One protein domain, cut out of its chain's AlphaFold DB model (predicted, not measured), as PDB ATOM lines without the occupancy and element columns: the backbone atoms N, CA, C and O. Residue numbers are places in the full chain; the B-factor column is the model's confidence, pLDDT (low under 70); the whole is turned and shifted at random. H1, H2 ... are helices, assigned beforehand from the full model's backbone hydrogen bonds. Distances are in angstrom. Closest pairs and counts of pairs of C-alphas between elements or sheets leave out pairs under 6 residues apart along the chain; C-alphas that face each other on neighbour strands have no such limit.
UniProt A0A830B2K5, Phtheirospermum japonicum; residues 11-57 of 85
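Overview. This is residues 11 to 57 of the 85 residues of a protein of Phtheirospermum japonicum (UniProt A0A830B2K5). What is the main picture? A lobe made of the short helix H1 and the loops before and after it is joined to one long helix, H2; the part of H2 nearer its start packs on H1, and its far part, residues 51 to 56, sticks out as an arm with Tyr 57. What is it built of, and how large is it? The printed part has 47 residues with two named helices, H1 then H2, and no named strand; its class is all helix, with under half of the residues, 23 of 47, in named elements. It is compact, with a radius of gyration of the C-alphas of 10.3 A, and flat, spanning 28 by 26 by 14 A.

Arrangement. How does H1, residues 18 to 23, stand to H2, residues 40 to 56? They touch, H2 with residues 42 to 49 alone, and their closest C-alphas, those of Ala 22 and Leu 46, are 5.0 A apart. They run opposite ways at a steep tilt of 57 degrees. What do the helix backbones show? In H1 and H2 every O i to N i+4 pair is within hydrogen-bond range.

Along the chain. Where is H1? It begins at C-alpha 18, (-18.609, -50.304, 0.415), and measures 8.7 A from first to last C-alpha. Where is H2? It runs 24.4 A from C-alpha 40 at (-22.768, -37.932, -5.009) to C-alpha 56 at (-2.274, -48.493, 2.948).

Size, cuts and confidence. Which C-alphas are farthest apart? Those of Gly 37 and Lys 56, at 28.2 A. Is there a cut or a long link? The printed part has no cut; the link from H1 to H2, residues 24 to 39, is long. How confident is the model? The mean pLDDT of the printed part is 82.1, and no printed residue is under 70.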
ATOM      1  N   LEU A  11     -16.863 -56.762  11.683       79.25
ATOM      2  CA  LEU A  11     -18.050 -56.845  10.829       79.25
ATOM      3  C   LEU A  11     -17.734 -56.657   9.335       79.25
ATOM      4  O   LEU A  11     -18.392 -57.256   8.493       79.25
ATOM      5  N   PHE A  12     -16.699 -55.883   9.000       79.62
ATOM      6  CA  PHE A  12     -16.267 -55.672   7.614       79.62
ATOM      7  C   PHE A  12     -15.410 -56.821   7.067       79.62
ATOM      8  O   PHE A  12     -15.088 -56.847   5.883       79.62
ATOM      9  N   SER A  13     -15.004 -57.772   7.911       82.25
ATOM     10  CA  SER A  13     -14.134 -58.869   7.491       82.25
ATOM     11  C   SER A  13     -14.925 -59.887   6.670       82.25
ATOM     12  O   SER A  13     -15.912 -60.443   7.146       82.25
ATOM     13  N   GLY A  14     -14.491 -60.138   5.431       78.06
ATOM     14  CA  GLY A  14     -15.098 -61.139   4.542       78.06
ATOM     15  C   GLY A  14     -16.434 -60.735   3.906       78.06
ATOM     16  O   GLY A  14     -17.096 -61.586   3.316       78.06
ATOM     17  N   LYS A  15     -16.844 -59.465   4.019       81.62
ATOM     18  CA  LYS A  15     -18.081 -58.921   3.435       81.62
ATOM     19  C   LYS A  15     -17.768 -57.621   2.700       81.62
ATOM     20  O   LYS A  15     -16.799 -56.942   3.029       81.62
ATOM     21  N   ASP A  16     -18.600 -57.262   1.726       81.62
ATOM     22  CA  ASP A  16     -18.463 -55.976   1.045       81.62
ATOM     23  C   ASP A  16     -18.895 -54.837   1.981       81.62
ATOM     24  O   ASP A  16     -20.043 -54.752   2.423       81.62
ATOM     25  N   ALA A  17     -17.931 -53.986   2.318       84.31
ATOM     26  CA  ALA A  17     -18.081 -52.872   3.238       84.31
ATOM     27  C   ALA A  17     -18.438 -51.556   2.537       84.31
ATOM     28  O   ALA A  17     -18.593 -50.544   3.221       84.31
ATOM     29  N   SER A  18     -18.554 -51.539   1.205       81.81
ATOM     30  CA  SER A  18     -18.609 -50.304   0.415       81.81
ATOM     31  C   SER A  18     -19.731 -49.367   0.872       81.81
ATOM     32  O   SER A  18     -19.476 -48.236   1.292       81.81
ATOM     33  N   ARG A  19     -20.985 -49.836   0.937       85.38
ATOM     34  CA  ARG A  19     -22.098 -48.994   1.421       85.38
ATOM     35  C   ARG A  19     -21.893 -48.512   2.857       85.38
ATOM     36  O   ARG A  19     -22.207 -47.362   3.176       85.38
ATOM     37  N   ALA A  20     -21.422 -49.394   3.727       86.44
ATOM     38  CA  ALA A  20     -21.225 -49.104   5.137       86.44
ATOM     39  C   ALA A  20     -20.131 -48.042   5.347       86.44
ATOM     40  O   ALA A  20     -20.329 -47.120   6.137       86.44
ATOM     41  N   LEU A  21     -19.049 -48.091   4.567       83.50
ATOM     42  CA  LEU A  21     -17.995 -47.075   4.548       83.50
ATOM     43  C   LEU A  21     -18.526 -45.730   4.042       83.50
ATOM     44  O   LEU A  21     -18.349 -44.717   4.716       83.50
ATOM     45  N   ALA A  22     -19.277 -45.724   2.938       85.50
ATOM     46  CA  ALA A  22     -19.862 -44.499   2.390       85.50
ATOM     47  C   ALA A  22     -20.899 -43.837   3.316       85.50
ATOM     48  O   ALA A  22     -21.092 -42.620   3.297       85.50
ATOM     49  N   LYS A  23     -21.608 -44.631   4.128       82.19
ATOM     50  CA  LYS A  23     -22.566 -44.133   5.129       82.19
ATOM     51  C   LYS A  23     -21.956 -43.935   6.519       82.19
ATOM     52  O   LYS A  23     -22.686 -43.483   7.398       82.19
ATOM     53  N   MET A  24     -20.684 -44.290   6.730       78.56
ATOM     54  CA  MET A  24     -20.068 -44.426   8.060       78.56
ATOM     55  C   MET A  24     -20.946 -45.233   9.039       78.56
ATOM     56  O   MET A  24     -21.087 -44.898  10.215       78.56
ATOM     57  N   SER A  25     -21.588 -46.286   8.533       80.44
ATOM     58  CA  SER A  25     -22.492 -47.149   9.290       80.44
ATOM     59  C   SER A  25     -21.771 -48.426   9.708       80.44
ATOM     60  O   SER A  25     -21.103 -49.057   8.899       80.44
ATOM     61  N   PHE A  26     -21.950 -48.849  10.958       79.25
ATOM     62  CA  PHE A  26     -21.420 -50.114  11.491       79.25
ATOM     63  C   PHE A  26     -22.511 -51.191  11.605       79.25
ATOM     64  O   PHE A  26     -22.430 -52.093  12.434       79.25
ATOM     65  N   LYS A  27     -23.585 -51.076  10.814       81.75
ATOM     66  CA  LYS A  27     -24.704 -52.025  10.832       81.75
ATOM     67  C   LYS A  27     -24.473 -53.147   9.833       81.75
ATOM     68  O   LYS A  27     -24.223 -52.885   8.662       81.75
ATOM     69  N   ASP A  28     -24.738 -54.383  10.251       79.00
ATOM     70  CA  ASP A  28     -24.672 -55.552   9.367       79.00
ATOM     71  C   ASP A  28     -25.547 -55.442   8.113       79.00
ATOM     72  O   ASP A  28     -25.204 -55.980   7.065       79.00
ATOM     73  N   LYS A  29     -26.670 -54.721   8.202       81.06
ATOM     74  CA  LYS A  29     -27.595 -54.502   7.079       81.06
ATOM     75  C   LYS A  29     -27.009 -53.612   5.979       81.06
ATOM     76  O   LYS A  29     -27.456 -53.690   4.839       81.06
ATOM     77  N   ASP A  30     -26.047 -52.759   6.325       80.69
ATOM     78  CA  ASP A  30     -25.378 -51.849   5.392       80.69
ATOM     79  C   ASP A  30     -24.100 -52.465   4.789       80.69
ATOM     80  O   ASP A  30     -23.493 -51.845   3.921       80.69
ATOM     81  N   LEU A  31     -23.704 -53.677   5.204       80.56
ATOM     82  CA  LEU A  31     -22.576 -54.435   4.642       80.56
ATOM     83  C   LEU A  31     -22.973 -55.127   3.338       80.56
ATOM     84  O   LEU A  31     -23.104 -56.351   3.258       80.56
ATOM     85  N   ASN A  32     -23.240 -54.311   2.331       79.75
ATOM     86  CA  ASN A  32     -23.503 -54.754   0.979       79.75
ATOM     87  C   ASN A  32     -22.760 -53.856  -0.016       79.75
ATOM     88  O   ASN A  32     -22.459 -52.693   0.267       79.75
ATOM     89  N   GLY A  33     -22.496 -54.403  -1.199       76.56
ATOM     90  CA  GLY A  33     -21.944 -53.660  -2.332       76.56
ATOM     91  C   GLY A  33     -22.983 -52.822  -3.077       76.56
ATOM     92  O   GLY A  33     -22.714 -52.346  -4.174       76.56
ATOM     93  N   ASP A  34     -24.195 -52.657  -2.536       82.62
ATOM     94  CA  ASP A  34     -25.240 -51.911  -3.225       82.62
ATOM     95  C   ASP A  34     -24.965 -50.409  -3.083       82.62
ATOM     96  O   ASP A  34     -25.118 -49.822  -2.011       82.62
ATOM     97  N   LEU A  35     -24.568 -49.752  -4.165       79.19
ATOM     98  CA  LEU A  35     -24.342 -48.306  -4.178       79.19
ATOM     99  C   LEU A  35     -25.591 -47.511  -4.610       79.19
ATOM    100  O   LEU A  35     -25.574 -46.279  -4.611       79.19
ATOM    101  N   ASN A  36     -26.706 -48.191  -4.907       77.56
ATOM    102  CA  ASN A  36     -27.928 -47.539  -5.369       77.56
ATOM    103  C   ASN A  36     -28.568 -46.695  -4.254       77.56
ATOM    104  O   ASN A  36     -28.877 -47.179  -3.163       77.56
ATOM    105  N   GLY A  37     -28.770 -45.401  -4.522       77.19
ATOM    106  CA  GLY A  37     -29.361 -44.452  -3.569       77.19
ATOM    107  C   GLY A  37     -28.362 -43.759  -2.635       77.19
ATOM    108  O   GLY A  37     -28.771 -43.087  -1.684       77.19
ATOM    109  N   LEU A  38     -27.055 -43.896  -2.878       78.56
ATOM    110  CA  LEU A  38     -26.051 -43.026  -2.272       78.56
ATOM    111  C   LEU A  38     -25.925 -41.726  -3.078       78.56
ATOM    112  O   LEU A  38     -25.790 -41.744  -4.295       78.56
ATOM    113  N   GLY A  39     -26.003 -40.586  -2.388       83.94
ATOM    114  CA  GLY A  39     -25.779 -39.279  -3.008       83.94
ATOM    115  C   GLY A  39     -24.319 -39.094  -3.429       83.94
ATOM    116  O   GLY A  39     -23.430 -39.724  -2.856       83.94
ATOM    117  N   VAL A  40     -24.081 -38.187  -4.381       85.31
ATOM    118  CA  VAL A  40     -22.768 -37.932  -5.009       85.31
ATOM    119  C   VAL A  40     -21.648 -37.748  -3.977       85.31
ATOM    120  O   VAL A  40     -20.634 -38.427  -4.055       85.31
ATOM    121  N   PHE A  41     -21.882 -36.957  -2.926       84.69
ATOM    122  CA  PHE A  41     -20.906 -36.735  -1.849       84.69
ATOM    123  C   PHE A  41     -20.464 -38.014  -1.120       84.69
ATOM    124  O   PHE A  41     -19.332 -38.118  -0.662       84.69
ATOM    125  N   LYS A  42     -21.359 -38.999  -0.977       85.62
ATOM    126  CA  LYS A  42     -21.030 -40.269  -0.311       85.62
ATOM    127  C   LYS A  42     -20.220 -41.187  -1.221       85.62
ATOM    128  O   LYS A  42     -19.431 -41.975  -0.715       85.62
ATOM    129  N   LEU A  43     -20.431 -41.094  -2.535       84.75
ATOM    130  CA  LEU A  43     -19.653 -41.829  -3.532       84.75
ATOM    131  C   LEU A  43     -18.240 -41.256  -3.657       84.75
ATOM    132  O   LEU A  43     -17.284 -42.019  -3.673       84.75
ATOM    133  N   GLU A  44     -18.104 -39.931  -3.656       87.94
ATOM    134  CA  GLU A  44     -16.802 -39.254  -3.643       87.94
ATOM    135  C   GLU A  44     -16.003 -39.625  -2.382       87.94
ATOM    136  O   GLU A  44     -14.873 -40.100  -2.464       87.94
ATOM    137  N   ALA A  45     -16.642 -39.566  -1.207       85.44
ATOM    138  CA  ALA A  45     -16.018 -40.004   0.041       85.44
ATOM    139  C   ALA A  45     -15.639 -41.501   0.040       85.44
ATOM    140  O   ALA A  45     -14.672 -41.889   0.698       85.44
ATOM    141  N   LEU A  46     -16.397 -42.347  -0.673       85.75
ATOM    142  CA  LEU A  46     -16.070 -43.764  -0.851       85.75
ATOM    143  C   LEU A  46     -14.805 -43.930  -1.702       85.75
ATOM    144  O   LEU A  46     -13.920 -44.681  -1.300       85.75
ATOM    145  N   GLN A  47     -14.704 -43.219  -2.827       85.81
ATOM    146  CA  GLN A  47     -13.531 -43.259  -3.707       85.81
ATOM    147  C   GLN A  47     -12.260 -42.810  -2.982       85.81
ATOM    148  O   GLN A  47     -11.246 -43.506  -3.026       85.81
ATOM    149  N   ASP A  48     -12.323 -41.711  -2.228       87.94
ATOM    150  CA  ASP A  48     -11.193 -41.242  -1.416       87.94
ATOM    151  C   ASP A  48     -10.726 -42.294  -0.403       87.94
ATOM    152  O   ASP A  48      -9.538 -42.413  -0.075       87.94
ATOM    153  N   LEU A  49     -11.680 -43.040   0.153       83.94
ATOM    154  CA  LEU A  49     -11.411 -44.074   1.138       83.94
ATOM    155  C   LEU A  49     -10.844 -45.334   0.476       83.94
ATOM    156  O   LEU A  49      -9.909 -45.918   1.023       83.94
ATOM    157  N   GLU A  50     -11.334 -45.703  -0.706       83.88
ATOM    158  CA  GLU A  50     -10.769 -46.766  -1.541       83.88
ATOM    159  C   GLU A  50      -9.312 -46.464  -1.907       83.88
ATOM    160  O   GLU A  50      -8.441 -47.306  -1.685       83.88
ATOM    161  N   TYR A  51      -9.016 -45.237  -2.340       84.38
ATOM    162  CA  TYR A  51      -7.651 -44.811  -2.647       84.38
ATOM    163  C   TYR A  51      -6.727 -44.940  -1.427       84.38
ATOM    164  O   TYR A  51      -5.657 -45.549  -1.495       84.38
ATOM    165  N   LYS A  52      -7.179 -44.474  -0.254       84.31
ATOM    166  CA  LYS A  52      -6.439 -44.654   1.010       84.31
ATOM    167  C   LYS A  52      -6.233 -46.127   1.356       84.31
ATOM    168  O   LYS A  52      -5.187 -46.476   1.906       84.31
ATOM    169  N   PHE A  53      -7.209 -46.985   1.062       80.00
ATOM    170  CA  PHE A  53      -7.086 -48.428   1.257       80.00
ATOM    171  C   PHE A  53      -6.046 -49.036   0.320       80.00
ATOM    172  O   PHE A  53      -5.227 -49.817   0.795       80.00
ATOM    173  N   MET A  54      -6.021 -48.637  -0.953       78.44
ATOM    174  CA  MET A  54      -5.025 -49.097  -1.923       78.44
ATOM    175  C   MET A  54      -3.605 -48.646  -1.571       78.44
ATOM    176  O   MET A  54      -2.664 -49.422  -1.718       78.44
ATOM    177  N   CYS A  55      -3.437 -47.428  -1.046       79.88
ATOM    178  CA  CYS A  55      -2.129 -46.956  -0.589       79.88
ATOM    179  C   CYS A  55      -1.670 -47.646   0.704       79.88
ATOM    180  O   CYS A  55      -0.476 -47.858   0.907       79.88
ATOM    181  N   LYS A  56      -2.601 -47.961   1.615       81.50
ATOM    182  CA  LYS A  56      -2.274 -48.493   2.948       81.50
ATOM    183  C   LYS A  56      -2.187 -50.018   2.996       81.50
ATOM    184  O   LYS A  56      -1.494 -50.555   3.860       81.50
ATOM    185  N   TYR A  57      -2.891 -50.713   2.109       78.88
ATOM    186  CA  TYR A  57      -2.980 -52.166   2.089       78.88
ATOM    187  C   TYR A  57      -2.730 -52.687   0.676       78.88
ATOM    188  O   TYR A  57      -3.321 -52.218  -0.292       78.88
TER     189      TYR A  57